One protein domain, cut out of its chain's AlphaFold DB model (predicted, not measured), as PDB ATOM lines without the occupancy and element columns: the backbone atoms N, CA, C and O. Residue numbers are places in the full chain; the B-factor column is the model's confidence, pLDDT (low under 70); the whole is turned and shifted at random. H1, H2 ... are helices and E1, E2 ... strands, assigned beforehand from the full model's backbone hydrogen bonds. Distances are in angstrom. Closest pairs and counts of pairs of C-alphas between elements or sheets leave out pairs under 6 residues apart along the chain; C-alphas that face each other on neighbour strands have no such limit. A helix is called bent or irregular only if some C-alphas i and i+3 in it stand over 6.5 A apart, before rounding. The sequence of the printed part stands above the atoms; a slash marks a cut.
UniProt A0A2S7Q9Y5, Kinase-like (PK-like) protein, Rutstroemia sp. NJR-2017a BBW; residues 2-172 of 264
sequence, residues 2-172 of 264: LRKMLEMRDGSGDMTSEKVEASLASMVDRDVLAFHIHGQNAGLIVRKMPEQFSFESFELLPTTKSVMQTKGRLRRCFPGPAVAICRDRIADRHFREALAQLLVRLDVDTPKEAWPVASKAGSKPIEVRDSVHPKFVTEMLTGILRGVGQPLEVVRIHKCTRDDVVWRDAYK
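This is residues 2 to 172 of the 264 residues of the protein "Kinase-like (PK-like) protein" of Rutstroemia sp. NJR-2017a BBW (UniProt A0A2S7Q9Y5). A twisted four-stranded antiparallel sheet, E1 - E2 - E3 - E5 in order, has helices H5 and H6 side by side over one face, making two layers. H2 packs on H5, H1 lies by strand E1, and a separate antiparallel ribbon, E4 - E6, lies with H3 beyond the sheet, while the long link 109 to 134 reaches far along the longest axis. The printed part has 171 residues with six named helices and six named strands, in the order H1 H2 E1 E2 E3 H3 E4 E5 H4 H5 H6 E6, of mixed class. It is compact, with a radius of gyration of the C-alphas of 17.4 A, and elongated, spanning 53 by 33 by 31 A.

Start with H1, residues 2 to 7, which only grazes the sheet; its closest C-alphas to E1, residues 32 to 37, are Met 5 and Ala 34, 6.3 A apart. E1, E2 (42 to 48) and E3 (52 to 59) form a meander, each strand the antiparallel neighbour of the one before; look for N 35 and O 44 at 2.8 A, and N 45 and O 56 at 2.9 A. H3, residues 64 to 69, is not on the sheet. E4, residues 74 to 78, pairs with E6, residues 157 to 161, with N 78 and O 157 at 2.9 A. E5, residues 82 to 86, is the edge strand beside E3, with N 53 and O 85 at 2.8 A. H4, residues 87 to 91, only grazes the sheet. H5, residues 93 to 108, touches H2, residues 17 to 25, at a steep tilt of 52 degrees, opposite ways; their closest C-alphas, Ser 17 and Ala 100, are 5.0 A apart. H6, residues 135 to 147, runs along the strands, at a height over the sheet of 8.5 A. Every O i to N i+4 pair is within hydrogen-bond range in H1, H2, H3, H4 and H5, and 6 of 9 are in H6.

Find C-alpha 2 at (22.138, -32.464, 43.991), where H1 begins. E3 covers 23.5 A from first to last C-alpha, E2 20.0 A, H5 22.5 A and H6 16.6 A. H6 is irregular, but only just: C-alphas 138 and 141 are 6.6 A apart. E6 ends at C-alpha 161, (9.624, -34.581, 26.002).

The C-alphas farthest apart are those of Pro 50 and Ala 121, 56.2 A. The printed part has no cut, and H5 to H6 is the long link. Look for low confidence, pLDDT under 70, at residues 118 to 123; the mean pLDDT of the printed part is 92.1.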
ATOM      1  N   LEU A   2      23.399 -32.669  43.235       86.88
ATOM      2  CA  LEU A   2      22.138 -32.464  43.991       86.88
ATOM      3  C   LEU A   2      22.318 -31.822  45.374       86.88
ATOM      4  O   LEU A   2      21.629 -30.865  45.694       86.88
ATOM      5  N   ARG A   3      23.281 -32.314  46.161       90.31
ATOM      6  CA  ARG A   3      23.629 -31.724  47.458       90.31
ATOM      7  C   ARG A   3      23.984 -30.235  47.333       90.31
ATOM      8  O   ARG A   3      23.365 -29.430  48.010       90.31
ATOM      9  N   LYS A   4      24.856 -29.874  46.382       90.19
ATOM     10  CA  LYS A   4      25.204 -28.472  46.084       90.19
ATOM     11  C   LYS A   4      23.980 -27.642  45.656       90.19
ATOM     12  O   LYS A   4      23.862 -26.489  46.039       90.19
ATOM     13  N   MET A   5      23.032 -28.223  44.907       91.31
ATOM     14  CA  MET A   5      21.773 -27.534  44.561       91.31
ATOM     15  C   MET A   5      20.933 -27.182  45.791       91.31
ATOM     16  O   MET A   5      20.317 -26.122  45.817       91.31
ATOM     17  N   LEU A   6      20.887 -28.080  46.781       90.50
ATOM     18  CA  LEU A   6      20.179 -27.852  48.040       90.50
ATOM     19  C   LEU A   6      20.940 -26.872  48.938       90.50
ATOM     20  O   LEU A   6      20.326 -26.003  49.539       90.50
ATOM     21  N   GLU A   7      22.269 -26.968  48.982       91.94
ATOM     22  CA  GLU A   7      23.131 -26.072  49.763       91.94
ATOM     23  C   GLU A   7      23.081 -24.619  49.279       91.94
ATOM     24  O   GLU A   7      23.335 -23.733  50.082       91.94
ATOM     25  N   MET A   8      22.721 -24.360  48.015       92.38
ATOM     26  CA  MET A   8      22.498 -23.004  47.486       92.38
ATOM     27  C   MET A   8      21.159 -22.385  47.911       92.38
ATOM     28  O   MET A   8      20.934 -21.197  47.673       92.38
ATOM     29  N   ARG A   9      20.269 -23.182  48.510       91.69
ATOM     30  CA  ARG A   9      18.940 -22.759  48.948       91.69
ATOM     31  C   ARG A   9      18.864 -22.673  50.473       91.69
ATOM     32  O   ARG A   9      19.658 -23.285  51.195       91.69
ATOM     33  N   ASP A  10      17.979 -21.836  50.987       90.00
ATOM     34  CA  ASP A  10      17.687 -21.707  52.415       90.00
ATOM     35  C   ASP A  10      16.590 -22.681  52.881       90.00
ATOM     36  O   ASP A  10      16.226 -23.625  52.177       90.00
ATOM     37  N   GLY A  11      16.106 -22.490  54.111       86.00
ATOM     38  CA  GLY A  11      15.078 -23.341  54.708       86.00
ATOM     39  C   GLY A  11      13.697 -23.221  54.051       86.00
ATOM     40  O   GLY A  11      12.926 -24.174  54.146       86.00
ATOM     41  N   SER A  12      13.385 -22.105  53.375       86.19
ATOM     42  CA  SER A  12      12.161 -21.967  52.567       86.19
ATOM     43  C   SER A  12      12.323 -22.553  51.165       86.19
ATOM     44  O   SER A  12      11.332 -22.764  50.466       86.19
ATOM     45  N   GLY A  13      13.552 -22.904  50.783       84.94
ATOM     46  CA  GLY A  13      13.876 -23.416  49.461       84.94
ATOM     47  C   GLY A  13      14.213 -22.308  48.468       84.94
ATOM     48  O   GLY A  13      14.318 -22.596  47.275       84.94
ATOM     49  N   ASP A  14      14.430 -21.079  48.932       89.25
ATOM     50  CA  ASP A  14      14.795 -19.936  48.104       89.25
ATOM     51  C   ASP A  14      16.309 -19.863  47.924       89.25
ATOM     52  O   ASP A  14      17.092 -20.252  48.791       89.25
ATOM     53  N   MET A  15      16.745 -19.414  46.751       93.88
ATOM     54  CA  MET A  15      18.163 -19.243  46.458       93.88
ATOM     55  C   MET A  15      18.684 -17.971  47.138       93.88
ATOM     56  O   MET A  15      18.053 -16.926  47.028       93.88
ATOM     57  N   THR A  16      19.854 -18.026  47.781       95.50
ATOM     58  CA  THR A  16      20.464 -16.845  48.429       95.50
ATOM     59  C   THR A  16      21.766 -16.450  47.744       95.50
ATOM     60  O   THR A  16      22.557 -17.333  47.392       95.50
ATOM     61  N   SER A  17      22.036 -15.152  47.618       96.06
ATOM     62  CA  SER A  17      23.219 -14.633  46.918       96.06
ATOM     63  C   SER A  17      24.519 -15.141  47.523       96.06
ATOM     64  O   SER A  17      25.415 -15.550  46.790       96.06
ATOM     65  N   GLU A  18      24.597 -15.196  48.849       96.50
ATOM     66  CA  GLU A  18      25.801 -15.565  49.595       96.50
ATOM     67  C   GLU A  18      26.162 -17.027  49.329       96.50
ATOM     68  O   GLU A  18      27.309 -17.351  49.029       96.50
ATOM     69  N   LYS A  19      25.169 -17.924  49.369       96.56
ATOM     70  CA  LYS A  19      25.382 -19.354  49.107       96.56
ATOM     71  C   LYS A  19      25.709 -19.634  47.641       96.56
ATOM     72  O   LYS A  19      26.496 -20.540  47.364       96.56
ATOM     73  N   VAL A  20      25.123 -18.884  46.704       97.38
ATOM     74  CA  VAL A  20      25.428 -19.009  45.268       97.38
ATOM     75  C   VAL A  20      26.842 -18.528  44.968       97.38
ATOM     76  O   VAL A  20      27.589 -19.244  44.303       97.38
ATOM     77  N   GLU A  21      27.222 -17.355  45.478       97.56
ATOM     78  CA  GLU A  21      28.574 -16.805  45.341       97.56
ATOM     79  C   GLU A  21      29.604 -17.778  45.916       97.56
ATOM     80  O   GLU A  21      30.515 -18.188  45.195       97.56
ATOM     81  N   ALA A  22      29.392 -18.245  47.152       96.75
ATOM     82  CA  ALA A  22      30.286 -19.188  47.810       96.75
ATOM     83  C   ALA A  22      30.398 -20.507  47.032       96.75
ATOM     84  O   ALA A  22      31.496 -21.037  46.867       96.75
ATOM     85  N   SER A  23      29.279 -21.012  46.498       96.75
ATOM     86  CA  SER A  23      29.267 -22.237  45.690       96.75
ATOM     87  C   SER A  23      30.046 -22.085  44.386       96.75
ATOM     88  O   SER A  23      30.721 -23.032  43.987       96.75
ATOM     89  N   LEU A  24      29.963 -20.923  43.725       96.75
ATOM     90  CA  LEU A  24      30.750 -20.603  42.527       96.75
ATOM     91  C   LEU A  24      32.239 -20.451  42.864       96.75
ATOM     92  O   LEU A  24      33.085 -20.968  42.136       96.75
ATOM     93  N   ALA A  25      32.556 -19.781  43.975       96.75
ATOM     94  CA  ALA A  25      33.921 -19.568  44.449       96.75
ATOM     95  C   ALA A  25      34.628 -20.883  44.809       96.75
ATOM     96  O   ALA A  25      35.820 -21.038  44.549       96.75
ATOM     97  N   SER A  26      33.895 -21.835  45.390       95.94
ATOM     98  CA  SER A  26      34.439 -23.109  45.863       95.94
ATOM     99  C   SER A  26      34.480 -24.206  44.794       95.94
ATOM    100  O   SER A  26      34.758 -25.358  45.136       95.94
ATOM    101  N   MET A  27      34.126 -23.917  43.535       96.62
ATOM    102  CA  MET A  27      34.166 -24.929  42.477       96.62
ATOM    103  C   MET A  27      35.611 -25.329  42.167       96.62
ATOM    104  O   MET A  27      36.441 -24.486  41.826       96.62
ATOM    105  N   VAL A  28      35.888 -26.630  42.210       95.19
ATOM    106  CA  VAL A  28      37.144 -27.226  41.734       95.19
ATOM    107  C   VAL A  28      36.965 -27.823  40.342       95.19
ATOM    108  O   VAL A  28      35.844 -27.969  39.860       95.19
ATOM    109  N   ASP A  29      38.058 -28.161  39.664       94.94
ATOM    110  CA  ASP A  29      37.986 -28.728  38.316       94.94
ATOM    111  C   ASP A  29      37.070 -29.955  38.252       94.94
ATOM    112  O   ASP A  29      37.084 -30.815  39.133       94.94
ATOM    113  N   ARG A  30      36.264 -30.018  37.185       92.06
ATOM    114  CA  ARG A  30      35.185 -30.993  36.951       92.06
ATOM    115  C   ARG A  30      33.953 -30.836  37.849       92.06
ATOM    116  O   ARG A  30      33.009 -31.617  37.706       92.06
ATOM    117  N   ASP A  31      33.895 -29.831  38.725       95.25
ATOM    118  CA  ASP A  31      32.665 -29.541  39.456       95.25
ATOM    119  C   ASP A  31      31.532 -29.108  38.529       95.25
ATOM    120  O   ASP A  31      31.724 -28.407  37.533       95.25
ATOM    121  N   VAL A  32      30.316 -29.485  38.928       95.94
ATOM    122  CA  VAL A  32      29.075 -29.128  38.243       95.94
ATOM    123  C   VAL A  32      28.072 -28.574  39.246       95.94
ATOM    124  O   VAL A  32      27.669 -29.262  40.197       95.94
ATOM    125  N   LEU A  33      27.624 -27.350  38.989       97.44
ATOM    126  CA  LEU A  33      26.458 -26.740  39.614       97.44
ATOM    127  C   LEU A  33      25.295 -26.751  38.625       97.44
ATOM    128  O   LEU A  33      25.469 -26.523  37.432       97.44
ATOM    129  N   ALA A  34      24.097 -27.022  39.128       97.56
ATOM    130  CA  ALA A  34      22.875 -26.938  38.346       97.56
ATOM    131  C   ALA A  34      21.900 -26.011  39.066       97.56
ATOM    132  O   ALA A  34      21.642 -26.164  40.256       97.56
ATOM    133  N   PHE A  35      21.345 -25.060  38.337       97.62
ATOM    134  CA  PHE A  35      20.408 -24.076  38.841       97.62
ATOM    135  C   PHE A  35      19.056 -24.344  38.194       97.62
ATOM    136  O   PHE A  35      18.918 -24.327  36.969       97.62
ATOM    137  N   HIS A  36      18.064 -24.626  39.033       96.88
ATOM    138  CA  HIS A  36      16.667 -24.548  38.635       96.88
ATOM    139  C   HIS A  36      16.224 -23.112  38.881       96.88
ATOM    140  O   HIS A  36      16.142 -22.730  40.043       96.88
ATOM    141  N   ILE A  37      16.018 -22.338  37.814       96.62
ATOM    142  CA  ILE A  37      15.607 -20.933  37.886       96.62
ATOM    143  C   ILE A  37      14.092 -20.900  37.661       96.62
ATOM    144  O   ILE A  37      13.618 -20.892  36.517       96.62
ATOM    145  N   HIS A  38      13.335 -20.970  38.757       92.94
ATOM    146  CA  HIS A  38      11.883 -21.163  38.759       92.94
ATOM    147  C   HIS A  38      11.167 -20.025  38.040       92.94
ATOM    148  O   HIS A  38      10.358 -20.284  37.145       92.94
ATOM    149  N   GLY A  39      11.523 -18.782  38.377       93.69
ATOM    150  CA  GLY A  39      10.932 -17.578  37.809       93.69
ATOM    151  C   GLY A  39      11.083 -17.460  36.294       93.69
ATOM    152  O   GLY A  39      10.300 -16.749  35.671       93.69
ATOM    153  N   GLN A  40      12.021 -18.189  35.679       95.38
ATOM    154  CA  GLN A  40      12.310 -18.114  34.243       95.38
ATOM    155  C   GLN A  40      12.116 -19.431  33.494       95.38
ATOM    156  O   GLN A  40      12.536 -19.524  32.347       95.38
ATOM    157  N   ASN A  41      11.513 -20.470  34.090       96.06
ATOM    158  CA  ASN A  41      11.336 -21.765  33.411       96.06
ATOM    159  C   ASN A  41      12.648 -22.284  32.760       96.06
ATOM    160  O   ASN A  41      12.668 -22.833  31.652       96.06
ATOM    161  N   ALA A  42      13.776 -22.068  33.436       97.94
ATOM    162  CA  ALA A  42      15.090 -22.274  32.851       97.94
ATOM    163  C   ALA A  42      15.985 -23.130  33.744       97.94
ATOM    164  O   ALA A  42      15.952 -23.065  34.976       97.94
ATOM    165  N   GLY A  43      16.790 -23.954  33.087       98.12
ATOM    166  CA  GLY A  43      17.924 -24.639  33.673       98.12
ATOM    167  C   GLY A  43      19.198 -23.907  33.285       98.12
ATOM    168  O   GLY A  43      19.355 -23.511  32.128       98.12
ATOM    169  N   LEU A  44      20.106 -23.761  34.239       98.44
ATOM    170  CA  LEU A  44      21.478 -23.337  33.987       98.44
ATOM    171  C   LEU A  44      22.416 -24.380  34.591       98.44
ATOM    172  O   LEU A  44      22.292 -24.723  35.765       98.44
ATOM    173  N   ILE A  45      23.342 -24.900  33.796       98.25
ATOM    174  CA  ILE A  45      24.425 -25.754  34.281       98.25
ATOM    175  C   ILE A  45      25.711 -24.943  34.212       98.25
ATOM    176  O   ILE A  45      26.030 -24.381  33.168       98.25
ATOM    177  N   VAL A  46      26.434 -24.890  35.327       98.12
ATOM    178  CA  VAL A  46      27.757 -24.279  35.408       98.12
ATOM    179  C   VAL A  46      28.779 -25.374  35.651       98.12
ATOM    180  O   VAL A  46      28.625 -26.156  36.594       98.12
ATOM    181  N   ARG A  47      29.812 -25.451  34.811       97.00
ATOM    182  CA  ARG A  47      30.897 -26.432  34.964       97.00
ATOM    183  C   ARG A  47      32.228 -25.734  35.106       97.00
ATOM    184  O   ARG A  47      32.516 -24.820  34.337       97.00
ATOM    185  N   LYS A  48      33.057 -26.212  36.028       96.19
ATOM    186  CA  LYS A  48      34.454 -25.789  36.126       96.19
ATOM    187  C   LYS A  48      35.323 -26.687  35.250       96.19
ATOM    188  O   LYS A  48      35.436 -27.886  35.494       96.19
ATOM    189  N   MET A  49      35.971 -26.080  34.266       93.81
ATOM    190  CA  MET A  49      37.075 -26.651  33.491       93.81
ATOM    191  C   MET A  49      38.382 -25.974  33.937       93.81
ATOM    192  O   MET A  49      38.298 -24.898  34.531       93.81
ATOM    193  N   PRO A  50      39.577 -26.529  33.657       92.88
ATOM    194  CA  PRO A  50      40.844 -26.011  34.195       92.88
ATOM    195  C   PRO A  50      41.010 -24.484  34.080       92.88
ATOM    196  O   PRO A  50      41.141 -23.793  35.093       92.88
ATOM    197  N   GLU A  51      40.808 -23.937  32.880       94.12
ATOM    198  CA  GLU A  51      41.025 -22.507  32.595       94.12
ATOM    199  C   GLU A  51      39.742 -21.665  32.511       94.12
ATOM    200  O   GLU A  51      39.788 -20.440  32.388       94.12
ATOM    201  N   GLN A  52      38.565 -22.289  32.577       96.62
ATOM    202  CA  GLN A  52      37.305 -21.590  32.314       96.62
ATOM    203  C   GLN A  52      36.102 -22.233  32.996       96.62
ATOM    204  O   GLN A  52      36.127 -23.387  33.414       96.62
ATOM    205  N   PHE A  53      35.007 -21.488  33.044       98.31
ATOM    206  CA  PHE A  53      33.697 -21.977  33.443       98.31
ATOM    207  C   PHE A  53      32.780 -22.023  32.222       98.31
ATOM    208  O   PHE A  53      32.711 -21.043  31.480       98.31
ATOM    209  N   SER A  54      32.065 -23.132  32.014       97.94
ATOM    210  CA  SER A  54      30.962 -23.173  31.047       97.94
ATOM    211  C   SER A  54      29.657 -22.782  31.730       97.94
ATOM    212  O   SER A  54      29.383 -23.219  32.844       97.94
ATOM    213  N   PHE A  55      28.851 -21.975  31.050       98.56
ATOM    214  CA  PHE A  55      27.494 -21.604  31.432       98.56
ATOM    215  C   PHE A  55      26.548 -22.088  30.340       98.56
ATOM    216  O   PHE A  55      26.535 -21.537  29.244       98.56
ATOM    217  N   GLU A  56      25.781 -23.134  30.629       98.31
ATOM    218  CA  GLU A  56      24.924 -23.852  29.683       98.31
ATOM    219  C   GLU A  56      23.451 -23.640  30.056       98.31
ATOM    220  O   GLU A  56      22.966 -24.214  31.035       98.31
ATOM    221  N   SER A  57      22.728 -22.821  29.290       98.19
ATOM    222  CA  SER A  57      21.336 -22.454  29.580       98.19
ATOM    223  C   SER A  57      20.340 -23.186  28.676       98.19
ATOM    224  O   SER A  57      20.638 -23.533  27.530       98.19
ATOM    225  N   PHE A  58      19.145 -23.487  29.187       98.06
ATOM    226  CA  PHE A  58      18.073 -24.108  28.403       98.06
ATOM    227  C   PHE A  58      16.694 -23.959  29.049       98.06
ATOM    228  O   PHE A  58      16.553 -23.859  30.263       98.06
ATOM    229  N   GLU A  59      15.659 -24.017  28.216       97.50
ATOM    230  CA  GLU A  59      14.256 -24.062  28.634       97.50
ATOM    231  C   GLU A  59      13.915 -25.403  29.312       97.50
ATOM    232  O   GLU A  59      14.272 -26.471  28.803       97.50
ATOM    233  N   LEU A  60      13.135 -25.405  30.395       96.38
ATOM    234  CA  LEU A  60      12.715 -26.644  31.066       96.38
ATOM    235  C   LEU A  60      11.349 -27.144  30.592       96.38
ATOM    236  O   LEU A  60      11.239 -28.290  30.145       96.38
ATOM    237  N   LEU A  61      10.324 -26.300  30.620       94.56
ATOM    238  CA  LEU A  61       8.982 -26.624  30.150       94.56
ATOM    239  C   LEU A  61       8.753 -26.019  28.764       94.56
ATOM    240  O   LEU A  61       8.926 -24.816  28.612       94.56
ATOM    241  N   PRO A  62       8.332 -26.812  27.770       93.75
ATOM    242  CA  PRO A  62       7.898 -26.259  26.492       93.75
ATOM    243  C   PRO A  62       6.551 -25.542  26.641       93.75
ATOM    244  O   PRO A  62       5.806 -25.810  27.587       93.75
ATOM    245  N   THR A  63       6.170 -24.733  25.656       92.25
ATOM    246  CA  THR A  63       4.818 -24.154  25.616       92.25
ATOM    247  C   THR A  63       3.734 -25.228  25.504       92.25
ATOM    248  O   THR A  63       3.933 -26.297  24.916       92.25
ATOM    249  N   THR A  64       2.554 -24.923  26.034       90.06
ATOM    250  CA  THR A  64       1.345 -25.748  25.930       90.06
ATOM    251  C   THR A  64       1.008 -25.999  24.472       90.06
ATOM    252  O   THR A  64       0.747 -27.134  24.079       90.06
ATOM    253  N   LYS A  65       1.116 -24.959  23.638       90.25
ATOM    254  CA  LYS A  65       0.943 -25.067  22.191       90.25
ATOM    255  C   LYS A  65       1.900 -26.096  21.584       90.25
ATOM    256  O   LYS A  65       1.448 -26.977  20.859       90.25
ATOM    257  N   SER A  66       3.194 -26.033  21.908       91.56
ATOM    258  CA  SER A  66       4.184 -26.997  21.409       91.56
ATOM    259  C   SER A  66       3.864 -28.428  21.836       91.56
ATOM    260  O   SER A  66       4.030 -29.344  21.034       91.56
ATOM    261  N   VAL A  67       3.384 -28.644  23.065       90.94
ATOM    262  CA  VAL A  67       2.985 -29.984  23.528       90.94
ATOM    263  C   VAL A  67       1.754 -30.482  22.775       90.94
ATOM    264  O   VAL A  67       1.797 -31.564  22.196       90.94
ATOM    265  N   MET A  68       0.690 -29.678  22.726       88.69
ATOM    266  CA  MET A  68      -0.607 -30.081  22.173       88.69
ATOM    267  C   MET A  68      -0.598 -30.231  20.647       88.69
ATOM    268  O   MET A  68      -1.317 -31.067  20.109       88.69
ATOM    269  N   GLN A  69       0.207 -29.437  19.935       91.12
ATOM    270  CA  GLN A  69       0.269 -29.475  18.468       91.12
ATOM    271  C   GLN A  69       1.239 -30.527  17.922       91.12
ATOM    272  O   GLN A  69       1.191 -30.845  16.732       91.12
ATOM    273  N   THR A  70       2.133 -31.070  18.752       91.19
ATOM    274  CA  THR A  70       3.122 -32.035  18.269       91.19
ATOM    275  C   THR A  70       2.465 -33.369  17.934       91.19
ATOM    276  O   THR A  70       2.003 -34.096  18.811       91.19
ATOM    277  N   LYS A  71       2.537 -33.766  16.662       87.06
ATOM    278  CA  LYS A  71       2.253 -35.145  16.252       87.06
ATOM    279  C   LYS A  71       3.416 -36.049  16.681       87.06
ATOM    280  O   LYS A  71       4.562 -35.830  16.301       87.06
ATOM    281  N   GLY A  72       3.135 -37.075  17.484       87.75
ATOM    282  CA  GLY A  72       4.137 -38.048  17.929       87.75
ATOM    283  C   GLY A  72       4.846 -37.675  19.238       87.75
ATOM    284  O   GLY A  72       4.301 -37.882  20.325       87.75
ATOM    285  N   ARG A  73       6.117 -37.254  19.171       86.94
ATOM    286  CA  ARG A  73       6.939 -36.932  20.356       86.94
ATOM    287  C   ARG A  73       7.673 -35.612  20.156       86.94
ATOM    288  O   ARG A  73       8.470 -35.497  19.232       86.94
ATOM    289  N   LEU A  74       7.481 -34.670  21.078       91.94
ATOM    290  CA  LEU A  74       8.194 -33.394  21.065       91.94
ATOM    291  C   LEU A  74       9.678 -33.624  21.356       91.94
ATOM    292  O   LEU A  74      10.066 -33.923  22.488       91.94
ATOM    293  N   ARG A  75      10.519 -33.518  20.328       94.56
ATOM    294  CA  ARG A  75      11.972 -33.658  20.446       94.56
ATOM    295  C   ARG A  75      12.581 -32.290  20.744       94.56
ATOM    296  O   ARG A  75      12.348 -31.339  20.012       94.56
ATOM    297  N   ARG A  76      13.355 -32.205  21.825       94.94
ATOM    298  CA  ARG A  76      14.056 -30.986  22.260       94.94
ATOM    299  C   ARG A  76      15.546 -31.278  22.421       94.94
ATOM    300  O   ARG A  76      15.918 -32.422  22.708       94.94
ATOM    301  N   CYS A  77      16.367 -30.261  22.198       95.50
ATOM    302  CA  CYS A  77      17.825 -30.325  22.244       95.50
ATOM    303  C   CYS A  77      18.335 -29.625  23.512       95.50
ATOM    304  O   CYS A  77      17.791 -28.586  23.885       95.50
ATOM    305  N   PHE A  78      19.328 -30.209  24.186       96.44
ATOM    306  CA  PHE A  78      19.863 -29.707  25.453       96.44
ATOM    307  C   PHE A  78      21.381 -29.923  25.560       96.44
ATOM    308  O   PHE A  78      21.848 -30.978  25.140       96.44
ATOM    309  N   PRO A  79      22.131 -29.024  26.214       96.12
ATOM    310  CA  PRO A  79      21.697 -27.680  26.588       96.12
ATOM    311  C   PRO A  79      21.465 -26.812  25.338       96.12
ATOM    312  O   PRO A  79      21.700 -27.244  24.208       96.12
ATOM    313  N   GLY A  80      20.934 -25.611  25.543       95.00
ATOM    314  CA  GLY A  80      20.726 -24.627  24.492       95.00
ATOM    315  C   GLY A  80      22.016 -23.837  24.236       95.00
ATOM    316  O   GLY A  80      23.029 -24.435  23.844       95.00
ATOM    317  N   PRO A  81      22.000 -22.506  24.416       96.19
ATOM    318  CA  PRO A  81      23.205 -21.688  24.360       96.19
ATOM    319  C   PRO A  81      24.210 -22.058  25.454       96.19
ATOM    320  O   PRO A  81      23.832 -22.391  26.579       96.19
ATOM    321  N   ALA A  82      25.496 -21.960  25.123       97.75
ATOM    322  CA  ALA A  82      26.575 -22.124  26.080       97.75
ATOM    323  C   ALA A  82      27.642 -21.038  25.897       97.75
ATOM    324  O   ALA A  82      27.929 -20.607  24.777       97.75
ATOM    325  N   VAL A  83      28.204 -20.579  27.014       98.44
ATOM    326  CA  VAL A  83      29.215 -19.515  27.060       98.44
ATOM    327  C   VAL A  83      30.356 -19.950  27.970       98.44
ATOM    328  O   VAL A  83      30.114 -20.456  29.063       98.44
ATOM    329  N   ALA A  84      31.591 -19.748  27.527       98.38
ATOM    330  CA  ALA A  84      32.789 -19.911  28.333       98.38
ATOM    331  C   ALA A  84      33.204 -18.568  28.947       98.38
ATOM    332  O   ALA A  84      33.344 -17.574  28.233       98.38
ATOM    333  N   ILE A  85      33.434 -18.551  30.258       98.31
ATOM    334  CA  ILE A  85      33.997 -17.412  30.990       98.31
ATOM    335  C   ILE A  85      35.366 -17.814  31.538       98.31
ATOM    336  O   ILE A  85      35.492 -18.864  32.168       98.31
ATOM    337  N   CYS A  86      36.387 -16.981  31.321       97.50
ATOM    338  CA  CYS A  86      37.731 -17.228  31.846       97.50
ATOM    339  C   CYS A  86      37.716 -17.338  33.381       97.50
ATOM    340  O   CYS A  86      37.002 -16.588  34.056       97.50
ATOM    341  N   ARG A  87      38.532 -18.243  33.934       96.62
ATOM    342  CA  ARG A  87      38.680 -18.435  35.382       96.62
ATOM    343  C   ARG A  87      38.945 -17.123  36.118       96.62
ATOM    344  O   ARG A  87      38.330 -16.907  37.155       96.62
ATOM    345  N   ASP A  88      39.787 -16.245  35.578       96.00
ATOM    346  CA  ASP A  88      40.156 -14.980  36.229       96.00
ATOM    347  C   ASP A  88      38.959 -14.046  36.421       96.00
ATOM    348  O   ASP A  88      38.848 -13.362  37.437       96.00
ATOM    349  N   ARG A  89      38.002 -14.063  35.485       96.38
ATOM    350  CA  ARG A  89      36.757 -13.293  35.617       96.38
ATOM    351  C   ARG A  89      35.860 -13.846  36.717       96.38
ATOM    352  O   ARG A  89      35.249 -13.070  37.435       96.38
ATOM    353  N   ILE A  90      35.808 -15.166  36.876       96.50
ATOM    354  CA  ILE A  90      35.077 -15.805  37.980       96.50
ATOM    355  C   ILE A  90      35.848 -15.688  39.302       96.50
ATOM    356  O   ILE A  90      35.252 -15.755  40.371       96.50
ATOM    357  N   ALA A  91      37.166 -15.501  39.278       95.38
ATOM    358  CA  ALA A  91      37.951 -15.266  40.484       95.38
ATOM    359  C   ALA A  91      37.634 -13.901  41.120       95.38
ATOM    360  O   ALA A  91      37.686 -13.791  42.346       95.38
ATOM    361  N   ASP A  92      37.246 -12.905  40.313       97.88
ATOM    362  CA  ASP A  92      36.781 -11.601  40.788       97.88
ATOM    363  C   ASP A  92      35.491 -11.736  41.610       97.88
ATOM    364  O   ASP A  92      34.421 -12.106  41.118       97.88
ATOM    365  N   ARG A  93      35.605 -11.396  42.893       97.62
ATOM    366  CA  ARG A  93      34.506 -11.438  43.853       97.62
ATOM    367  C   ARG A  93      33.340 -10.537  43.443       97.62
ATOM    368  O   ARG A  93      32.201 -10.976  43.556       97.62
ATOM    369  N   HIS A  94      33.595  -9.336  42.922       97.62
ATOM    370  CA  HIS A  94      32.518  -8.413  42.535       97.62
ATOM    371  C   HIS A  94      31.706  -8.976  41.368       97.62
ATOM    372  O   HIS A  94      30.479  -8.873  41.347       97.62
ATOM    373  N   PHE A  95      32.385  -9.627  40.416       97.50
ATOM    374  CA  PHE A  95      31.718 -10.326  39.326       97.50
ATOM    375  C   PHE A  95      30.836 -11.464  39.854       97.50
ATOM    376  O   PHE A  95      29.670 -11.564  39.463       97.50
ATOM    377  N   ARG A  96      31.358 -12.305  40.760       97.50
ATOM    378  CA  ARG A  96      30.574 -13.408  41.338       97.50
ATOM    379  C   ARG A  96      29.387 -12.921  42.159       97.50
ATOM    380  O   ARG A  96      28.315 -13.500  42.025       97.50
ATOM    381  N   GLU A  97      29.549 -11.873  42.964       98.19
ATOM    382  CA  GLU A  97      28.466 -11.283  43.758       98.19
ATOM    383  C   GLU A  97      27.352 -10.741  42.854       98.19
ATOM    384  O   GLU A  97      26.183 -11.084  43.044       98.19
ATOM    385  N   ALA A  98      27.701  -9.975  41.814       98.25
ATOM    386  CA  ALA A  98      26.729  -9.456  40.852       98.25
ATOM    387  C   ALA A  98      26.008 -10.583  40.091       98.25
ATOM    388  O   ALA A  98      24.787 -10.546  39.916       98.25
ATOM    389  N   LEU A  99      26.746 -11.616  39.669       98.19
ATOM    390  CA  LEU A  99      26.173 -12.789  39.012       98.19
ATOM    391  C   LEU A  99      25.231 -13.559  39.949       98.19
ATOM    392  O   LEU A  99      24.134 -13.930  39.537       98.19
ATOM    393  N   ALA A 100      25.629 -13.777  41.203       98.19
ATOM    394  CA  ALA A 100      24.817 -14.460  42.202       98.19
ATOM    395  C   ALA A 100      23.512 -13.702  42.482       98.19
ATOM    396  O   ALA A 100      22.439 -14.303  42.448       98.19
ATOM    397  N   GLN A 101      23.586 -12.383  42.675       98.12
ATOM    398  CA  GLN A 101      22.411 -11.525  42.848       98.12
ATOM    399  C   GLN A 101      21.475 -11.591  41.637       98.12
ATOM    400  O   GLN A 101      20.260 -11.718  41.802       98.12
ATOM    401  N   LEU A 102      22.023 -11.561  40.417       97.88
ATOM    402  CA  LEU A 102      21.228 -11.696  39.198       97.88
ATOM    403  C   LEU A 102      20.524 -13.060  39.127       97.88
ATOM    404  O   LEU A 102      19.335 -13.108  38.825       97.88
ATOM    405  N   LEU A 103      21.222 -14.161  39.423       97.88
ATOM    406  CA  LEU A 103      20.635 -15.507  39.405       97.88
ATOM    407  C   LEU A 103      19.512 -15.667  40.435       97.88
ATOM    408  O   LEU A 103      18.462 -16.211  40.097       97.88
ATOM    409  N   VAL A 104      19.705 -15.155  41.653       97.44
ATOM    410  CA  VAL A 104      18.679 -15.151  42.708       97.44
ATOM    411  C   VAL A 104      17.465 -14.346  42.271       97.44
ATOM    412  O   VAL A 104      16.335 -14.824  42.361       97.44
ATOM    413  N   ARG A 105      17.688 -13.150  41.717       96.88
ATOM    414  CA  ARG A 105      16.599 -12.301  41.241       96.88
ATOM    415  C   ARG A 105      15.807 -12.963  40.119       96.88
ATOM    416  O   ARG A 105      14.589 -12.889  40.119       96.88
ATOM    417  N   LEU A 106      16.476 -13.653  39.196       96.75
ATOM    418  CA  LEU A 106      15.804 -14.419  38.144       96.75
ATOM    419  C   LEU A 106      15.051 -15.648  38.689       96.75
ATOM    420  O   LEU A 106      14.073 -16.071  38.077       96.75
ATOM    421  N   ASP A 107      15.484 -16.241  39.805       95.69
ATOM    422  CA  ASP A 107      14.777 -17.367  40.432       95.69
ATOM    423  C   ASP A 107      13.456 -16.924  41.073       95.69
ATOM    424  O   ASP A 107      12.453 -17.622  40.916       95.69
ATOM    425  N   VAL A 108      13.459 -15.763  41.741       92.62
ATOM    426  CA  VAL A 108      12.322 -15.232  42.514       92.62
ATOM    427  C   VAL A 108      11.378 -14.376  41.662       92.62
ATOM    428  O   VAL A 108      10.160 -14.543  41.733       92.62
ATOM    429  N   ASP A 109      11.916 -13.485  40.824       92.62
ATOM    430  CA  ASP A 109      11.124 -12.546  40.029       92.62
ATOM    431  C   ASP A 109      10.822 -13.110  38.632       92.62
ATOM    432  O   ASP A 109      11.715 -13.533  37.892       92.62
ATOM    433  N   THR A 110       9.558 -13.015  38.205       92.50
ATOM    434  CA  THR A 110       9.155 -13.245  36.808       92.50
ATOM    435  C   THR A 110       8.642 -11.942  36.191       92.50
ATOM    436  O   THR A 110       7.484 -11.576  36.433       92.50
ATOM    437  N   PRO A 111       9.449 -11.242  35.366       90.38
ATOM    438  CA  PRO A 111       9.001 -10.030  34.687       90.38
ATOM    439  C   PRO A 111       7.764 -10.290  33.820       90.38
ATOM    440  O   PRO A 111       7.619 -11.366  33.231       90.38
ATOM    441  N   LYS A 112       6.868  -9.301  33.714       88.94
ATOM    442  CA  LYS A 112       5.595  -9.435  32.976       88.94
ATOM    443  C   LYS A 112       5.817  -9.827  31.515       88.94
ATOM    444  O   LYS A 112       5.030 -10.572  30.947       88.94
ATOM    445  N   GLU A 113       6.923  -9.383  30.936       89.75
ATOM    446  CA  GLU A 113       7.327  -9.640  29.559       89.75
ATOM    447  C   GLU A 113       7.731 -11.102  29.324       89.75
ATOM    448  O   GLU A 113       7.781 -11.534  28.171       89.75
ATOM    449  N   ALA A 114       8.076 -11.856  30.375       89.62
ATOM    450  CA  ALA A 114       8.355 -13.288  30.278       89.62
ATOM    451  C   ALA A 114       7.071 -14.114  30.143       89.62
ATOM    452  O   ALA A 114       7.121 -15.263  29.698       89.62
ATOM    453  N   TRP A 115       5.925 -13.558  30.538       88.12
ATOM    454  CA  TRP A 115       4.679 -14.295  30.503       88.12
ATOM    455  C   TRP A 115       4.095 -14.360  29.088       88.12
ATOM    456  O   TRP A 115       4.026 -13.339  28.397       88.12
ATOM    457  N   PRO A 116       3.610 -15.538  28.664       83.12
ATOM    458  CA  PRO A 116       2.787 -15.634  27.471       83.12
ATOM    459  C   PRO A 116       1.495 -14.839  27.667       83.12
ATOM    460  O   PRO A 116       0.985 -14.691  28.780       83.12
ATOM    461  N   VAL A 117       0.965 -14.317  26.566       82.31
ATOM    462  CA  VAL A 117      -0.192 -13.426  26.578       82.31
ATOM    463  C   VAL A 117      -1.307 -14.042  25.746       82.31
ATOM    464  O   VAL A 117      -1.087 -14.434  24.598       82.31
ATOM    465  N   ALA A 118      -2.502 -14.135  26.322       68.94
ATOM    466  CA  ALA A 118      -3.688 -14.625  25.636       68.94
ATOM    467  C   ALA A 118      -4.312 -13.495  24.819       68.94
ATOM    468  O   ALA A 118      -4.378 -12.370  25.298       68.94
ATOM    469  N   SER A 119      -4.852 -13.778  23.634       65.19
ATOM    470  CA  SER A 119      -5.788 -12.849  22.991       65.19
ATOM    471  C   SER A 119      -7.208 -13.258  23.373       65.19
ATOM    472  O   SER A 119      -7.679 -14.313  22.946       65.19
ATOM    473  N   LYS A 120      -7.882 -12.464  24.212       58.03
ATOM    474  CA  LYS A 120      -9.282 -12.699  24.607       58.03
ATOM    475  C   LYS A 120     -10.079 -11.407  24.502       58.03
ATOM    476  O   LYS A 120      -9.770 -10.438  25.190       58.03
ATOM    477  N   ALA A 121     -11.112 -11.416  23.656       58.88
ATOM    478  CA  ALA A 121     -12.064 -10.311  23.495       58.88
ATOM    479  C   ALA A 121     -11.394  -8.924  23.334       58.88
ATOM    480  O   ALA A 121     -11.761  -7.967  24.003       58.88
ATOM    481  N   GLY A 122     -10.349  -8.828  22.499       59.22
ATOM    482  CA  GLY A 122      -9.603  -7.581  22.256       59.22
ATOM    483  C   GLY A 122      -8.593  -7.189  23.346       59.22
ATOM    484  O   GLY A 122      -7.758  -6.318  23.116       59.22
ATOM    485  N   SER A 123      -8.606  -7.863  24.499       62.22
ATOM    486  CA  SER A 123      -7.627  -7.698  25.576       62.22
ATOM    487  C   SER A 123      -6.483  -8.715  25.475       62.22
ATOM    488  O   SER A 123      -6.636  -9.800  24.904       62.22
ATOM    489  N   LYS A 124      -5.326  -8.355  26.046       72.94
ATOM    490  CA  LYS A 124      -4.106  -9.173  26.079       72.94
ATOM    491  C   LYS A 124      -3.698  -9.540  27.520       72.94
ATOM    492  O   LYS A 124      -2.676  -9.048  27.997       72.94
ATOM    493  N   PRO A 125      -4.502 -10.325  28.266       80.31
ATOM    494  CA  PRO A 125      -4.147 -10.723  29.623       80.31
ATOM    495  C   PRO A 125      -3.028 -11.772  29.636       80.31
ATOM    496  O   PRO A 125      -2.906 -12.592  28.724       80.31
ATOM    497  N   ILE A 126      -2.242 -11.769  30.713       82.88
ATOM    498  CA  ILE A 126      -1.228 -12.791  31.000       82.88
ATOM    499  C   ILE A 126      -1.885 -14.183  31.051       82.88
ATOM    500  O   ILE A 126      -2.831 -14.415  31.806       82.88
ATOM    501  N   GLU A 127      -1.361 -15.129  30.272       82.50
ATOM    502  CA  GLU A 127      -1.785 -16.531  30.251       82.50
ATOM    503  C   GLU A 127      -0.983 -17.322  31.297       82.50
ATOM    504  O   GLU A 127      -0.027 -18.027  30.988       82.50
ATOM    505  N   VAL A 128      -1.382 -17.226  32.570       81.06
ATOM    506  CA  VAL A 128      -0.680 -17.876  33.705       81.06
ATOM    507  C   VAL A 128      -0.638 -19.413  33.601       81.06
ATOM    508  O   VAL A 128       0.132 -20.081  34.292       81.06
ATOM    509  N   ARG A 129      -1.494 -19.993  32.753       80.94
ATOM    510  CA  ARG A 129      -1.604 -21.444  32.557       80.94
ATOM    511  C   ARG A 129      -0.544 -22.013  31.622       80.94
ATOM    512  O   ARG A 129      -0.347 -23.226  31.636       80.94
ATOM    513  N   ASP A 130       0.111 -21.172  30.830       86.81
ATOM    514  CA  ASP A 130       1.167 -21.604  29.924       86.81
ATOM    515  C   ASP A 130       2.562 -21.399  30.553       86.81
ATOM    516  O   ASP A 130       2.710 -20.790  31.615       86.81
ATOM    517  N   SER A 131       3.600 -21.982  29.956       90.38
ATOM    518  CA  SER A 131       4.968 -21.866  30.465       90.38
ATOM    519  C   SER A 131       5.533 -20.465  30.260       90.38
ATOM    520  O   SER A 131       5.438 -19.906  29.168       90.38
ATOM    521  N   VAL A 132       6.217 -19.959  31.285       93.94
ATOM    522  CA  VAL A 132       7.021 -18.732  31.210       93.94
ATOM    523  C   VAL A 132       8.104 -18.875  30.135       93.94
ATOM    524  O   VAL A 132       8.747 -19.924  30.025       93.94
ATOM    525  N   HIS A 133       8.313 -17.823  29.343       95.06
ATOM    526  CA  HIS A 133       9.373 -17.777  28.343       95.06
ATOM    527  C   HIS A 133      10.738 -17.599  29.026       95.06
ATOM    528  O   HIS A 133      10.923 -16.635  29.770       95.06
ATOM    529  N   PRO A 134      11.749 -18.428  28.723       96.44
ATOM    530  CA  PRO A 134      13.021 -18.426  29.448       96.44
ATOM    531  C   PRO A 134      13.999 -17.322  29.029       96.44
ATOM    532  O   PRO A 134      15.184 -17.394  29.353       96.44
ATOM    533  N   LYS A 135      13.526 -16.286  28.322       96.12
ATOM    534  CA  LYS A 135      14.377 -15.319  27.597       96.12
ATOM    535  C   LYS A 135      15.361 -14.598  28.508       96.12
ATOM    536  O   LYS A 135      16.486 -14.325  28.105       96.12
ATOM    537  N   PHE A 136      14.990 -14.327  29.755       97.50
ATOM    538  CA  PHE A 136      15.889 -13.632  30.668       97.50
ATOM    539  C   PHE A 136      17.107 -14.486  31.066       97.50
ATOM    540  O   PHE A 136      18.158 -13.939  31.385       97.50
ATOM    541  N   VAL A 137      17.018 -15.815  30.955       97.94
ATOM    542  CA  VAL A 137      18.150 -16.734  31.151       97.94
ATOM    543  C   VAL A 137      18.787 -17.123  29.811       97.94
ATOM    544  O   VAL A 137      19.997 -16.980  29.621       97.94
ATOM    545  N   THR A 138      17.989 -17.597  28.852       97.00
ATOM    546  CA  THR A 138      18.499 -18.138  27.580       97.00
ATOM    547  C   THR A 138      18.978 -17.066  26.606       97.00
ATOM    548  O   THR A 138      19.778 -17.374  25.731       97.00
ATOM    549  N   GLU A 139      18.526 -15.819  26.751       96.75
ATOM    550  CA  GLU A 139      18.892 -14.712  25.857       96.75
ATOM    551  C   GLU A 139      19.602 -13.591  26.621       96.75
ATOM    552  O   GLU A 139      20.755 -13.312  26.314       96.75
ATOM    553  N   MET A 140      18.978 -12.982  27.639       97.69
ATOM    554  CA  MET A 140      19.559 -11.832  28.354       97.69
ATOM    555  C   MET A 140      20.809 -12.217  29.150       97.69
ATOM    556  O   MET A 140      21.881 -11.691  28.868       97.69
ATOM    557  N   LEU A 141      20.704 -13.140  30.117       97.94
ATOM    558  CA  LEU A 141      21.865 -13.595  30.893       97.94
ATOM    559  C   LEU A 141      22.947 -14.156  29.968       97.94
ATOM    560  O   LEU A 141      24.117 -13.817  30.102       97.94
ATOM    561  N   THR A 142      22.550 -14.971  28.990       96.62
ATOM    562  CA  THR A 142      23.471 -15.512  27.985       96.62
ATOM    563  C   THR A 142      24.177 -14.390  27.208       96.62
ATOM    564  O   THR A 142      25.385 -14.458  27.011       96.62
ATOM    565  N   GLY A 143      23.467 -13.336  26.803       97.62
ATOM    566  CA  GLY A 143      24.030 -12.168  26.124       97.62
ATOM    567  C   GLY A 143      25.001 -11.375  27.002       97.62
ATOM    568  O   GLY A 143      26.085 -11.032  26.539       97.62
ATOM    569  N   ILE A 144      24.658 -11.162  28.277       97.62
ATOM    570  CA  ILE A 144      25.544 -10.532  29.270       97.62
ATOM    571  C   ILE A 144      26.837 -11.342  29.408       97.62
ATOM    572  O   ILE A 144      27.928 -10.790  29.280       97.62
ATOM    573  N   LEU A 145      26.726 -12.660  29.601       97.94
ATOM    574  CA  LEU A 145      27.881 -13.550  29.734       97.94
ATOM    575  C   LEU A 145      28.737 -13.564  28.462       97.94
ATOM    576  O   LEU A 145      29.961 -13.569  28.549       97.94
ATOM    577  N   ARG A 146      28.123 -13.512  27.273       96.75
ATOM    578  CA  ARG A 146      28.861 -13.398  26.003       96.75
ATOM    579  C   ARG A 146      29.662 -12.104  25.895       96.75
ATOM    580  O   ARG A 146      30.703 -12.124  25.255       96.75
ATOM    581  N   GLY A 147      29.215 -11.006  26.506       96.75
ATOM    582  CA  GLY A 147      29.960  -9.743  26.519       96.75
ATOM    583  C   GLY A 147      31.273  -9.806  27.310       96.75
ATOM    584  O   GLY A 147      32.182  -9.025  27.045       96.75
ATOM    585  N   VAL A 148      31.390 -10.745  28.253       96.25
ATOM    586  CA  VAL A 148      32.570 -10.922  29.124       96.25
ATOM    587  C   VAL A 148      33.277 -12.269  28.924       96.25
ATOM    588  O   VAL A 148      34.194 -12.614  29.669       96.25
ATOM    589  N   GLY A 149      32.856 -13.034  27.921       96.94
ATOM    590  CA  GLY A 149      33.343 -14.374  27.623       96.94
ATOM    591  C   GLY A 149      33.254 -14.684  26.138       96.94
ATOM    592  O   GLY A 149      33.324 -13.786  25.306       96.94
ATOM    593  N   GLN A 150      33.118 -15.962  25.794       97.31
ATOM    594  CA  GLN A 150      33.051 -16.416  24.404       97.31
ATOM    595  C   GLN A 150      31.971 -17.489  24.227       97.31
ATOM    596  O   GLN A 150      31.735 -18.272  25.150       97.31
ATOM    597  N   PRO A 151      31.297 -17.562  23.065       97.31
ATOM    598  CA  PRO A 151      30.430 -18.692  22.744       97.31
ATOM    599  C   PRO A 151      31.189 -20.013  22.883       97.31
ATOM    600  O   PRO A 151      32.341 -20.115  22.466       97.31
ATOM    601  N   LEU A 152      30.536 -21.018  23.457       96.25
ATOM    602  CA  LEU A 152      31.115 -22.342  23.641       96.25
ATOM    603  C   LEU A 152      30.272 -23.378  22.905       96.25
ATOM    604  O   LEU A 152      29.068 -23.490  23.140       96.25
ATOM    605  N   GLU A 153      30.915 -24.175  22.057       94.00
ATOM    606  CA  GLU A 153      30.280 -25.373  21.521       94.00
ATOM    607  C   GLU A 153      30.368 -26.513  22.529       94.00
ATOM    608  O   GLU A 153      31.425 -26.819  23.076       94.00
ATOM    609  N   VAL A 154      29.219 -27.132  22.786       92.31
ATOM    610  CA  VAL A 154      29.064 -28.206  23.766       92.31
ATOM    611  C   VAL A 154      28.345 -29.382  23.131       92.31
ATOM    612  O   VAL A 154      27.529 -29.222  22.218       92.31
ATOM    613  N   VAL A 155      28.614 -30.582  23.640       88.75
ATOM    614  CA  VAL A 155      27.897 -31.779  23.206       88.75
ATOM    615  C   VAL A 155      26.437 -31.667  23.630       88.75
ATOM    616  O   VAL A 155      26.118 -31.569  24.817       88.75
ATOM    617  N   ARG A 156      25.536 -31.702  22.646       92.56
ATOM    618  CA  ARG A 156      24.096 -31.597  22.877       92.56
ATOM    619  C   ARG A 156      23.406 -32.944  22.742       92.56
ATOM    620  O   ARG A 156      23.646 -33.723  21.823       92.56
ATOM    621  N   ILE A 157      22.482 -33.194  23.655       94.25
ATOM    622  CA  ILE A 157      21.623 -34.369  23.684       94.25
ATOM    623  C   ILE A 157      20.224 -34.026  23.203       94.25
ATOM    624  O   ILE A 157      19.695 -32.942  23.438       94.25
ATOM    625  N   HIS A 158      19.574 -35.012  22.601       94.25
ATOM    626  CA  HIS A 158      18.173 -34.904  22.233       94.25
ATOM    627  C   HIS A 158      17.324 -35.718  23.200       94.25
ATOM    628  O   HIS A 158      17.584 -36.898  23.443       94.25
ATOM    629  N   LYS A 159      16.269 -35.106  23.737       92.50
ATOM    630  CA  LYS A 159      15.286 -35.806  24.565       92.50
ATOM    631  C   LYS A 159      13.890 -35.638  23.980       92.50
ATOM    632  O   LYS A 159      13.449 -34.534  23.668       92.50
ATOM    633  N   CYS A 160      13.166 -36.751  23.900       91.81
ATOM    634  CA  CYS A 160      11.729 -36.738  23.656       91.81
ATOM    635  C   CYS A 160      11.015 -36.320  24.943       91.81
ATOM    636  O   CYS A 160      10.980 -37.072  25.926       91.81
ATOM    637  N   THR A 161      10.456 -35.117  24.933       86.81
ATOM    638  CA  THR A 161       9.624 -34.581  26.002       86.81
ATOM    639  C   THR A 161       8.269 -35.257  25.922       86.81
ATOM    640  O   THR A 161       7.510 -35.080  24.976       86.81
ATOM    641  N   ARG A 162       8.016 -36.122  26.901       80.44
ATOM    642  CA  ARG A 162       6.707 -36.723  27.137       80.44
ATOM    643  C   ARG A 162       6.044 -35.857  28.186       80.44
ATOM    644  O   ARG A 162       6.169 -36.173  29.359       80.44
ATOM    645  N   ASP A 163       5.531 -34.716  27.780       82.31
ATOM    646  CA  ASP A 163       4.758 -33.870  28.670       82.31
ATOM    647  C   ASP A 163       3.297 -33.954  28.256       82.31
ATOM    648  O   ASP A 163       3.015 -34.090  27.068       82.31
ATOM    649  N   ASP A 164       2.411 -33.924  29.239       81.12
ATOM    650  CA  ASP A 164       0.972 -34.034  29.049       81.12
ATOM    651  C   ASP A 164       0.374 -32.823  29.760       81.12
ATOM    652  O   ASP A 164       0.555 -32.681  30.968       81.12
ATOM    653  N   VAL A 165      -0.279 -31.921  29.022       81.69
ATOM    654  CA  VAL A 165      -0.924 -30.742  29.616       81.69
ATOM    655  C   VAL A 165      -2.344 -31.135  29.988       81.69
ATOM    656  O   VAL A 165      -3.273 -31.009  29.193       81.69
ATOM    657  N   VAL A 166      -2.495 -31.680  31.195       83.00
ATOM    658  CA  VAL A 166      -3.786 -32.167  31.691       83.00
ATOM    659  C   VAL A 166      -4.397 -31.116  32.598       83.00
ATOM    660  O   VAL A 166      -3.789 -30.689  33.577       83.00
ATOM    661  N   TRP A 167      -5.619 -30.707  32.291       84.94
ATOM    662  CA  TRP A 167      -6.350 -29.721  33.071       84.94
ATOM    663  C   TRP A 167      -7.738 -30.262  33.417       84.94
ATOM    664  O   TRP A 167      -8.455 -30.729  32.536       84.94
ATOM    665  N   ARG A 168      -8.100 -30.212  34.703       83.38
ATOM    666  CA  ARG A 168      -9.440 -30.533  35.213       83.38
ATOM    667  C   ARG A 168      -9.736 -29.613  36.390       83.38
ATOM    668  O   ARG A 168      -9.233 -29.865  37.480       83.38
ATOM    669  N   ASP A 169     -10.469 -28.532  36.134       81.81
ATOM    670  CA  ASP A 169     -10.938 -27.564  37.141       81.81
ATOM    671  C   ASP A 169      -9.850 -27.107  38.132       81.81
ATOM    672  O   ASP A 169     -10.073 -26.969  39.330       81.81
ATOM    673  N   ALA A 170      -8.635 -26.878  37.621       83.12
ATOM    674  CA  ALA A 170      -7.461 -26.530  38.420       83.12
ATOM    675  C   ALA A 170      -6.894 -25.151  38.046       83.12
ATOM    676  O   ALA A 170      -7.104 -24.640  36.944       83.12
ATOM    677  N   TYR A 171      -6.116 -24.542  38.945       83.38
ATOM    678  CA  TYR A 171      -5.462 -23.260  38.661       83.38
ATOM    679  C   TYR A 171      -4.406 -23.380  37.549       83.38
ATOM    680  O   TYR A 171      -4.440 -22.630  36.571       83.38
ATOM    681  N   LYS A 172      -3.512 -24.372  37.666       83.25
ATOM    682  CA  LYS A 172      -2.483 -24.717  36.673       83.25
ATOM    683  C   LYS A 172      -2.728 -26.124  36.124       83.25
ATOM    684  O   LYS A 172      -3.212 -26.977  36.870       83.25
TER     685      LYS A 172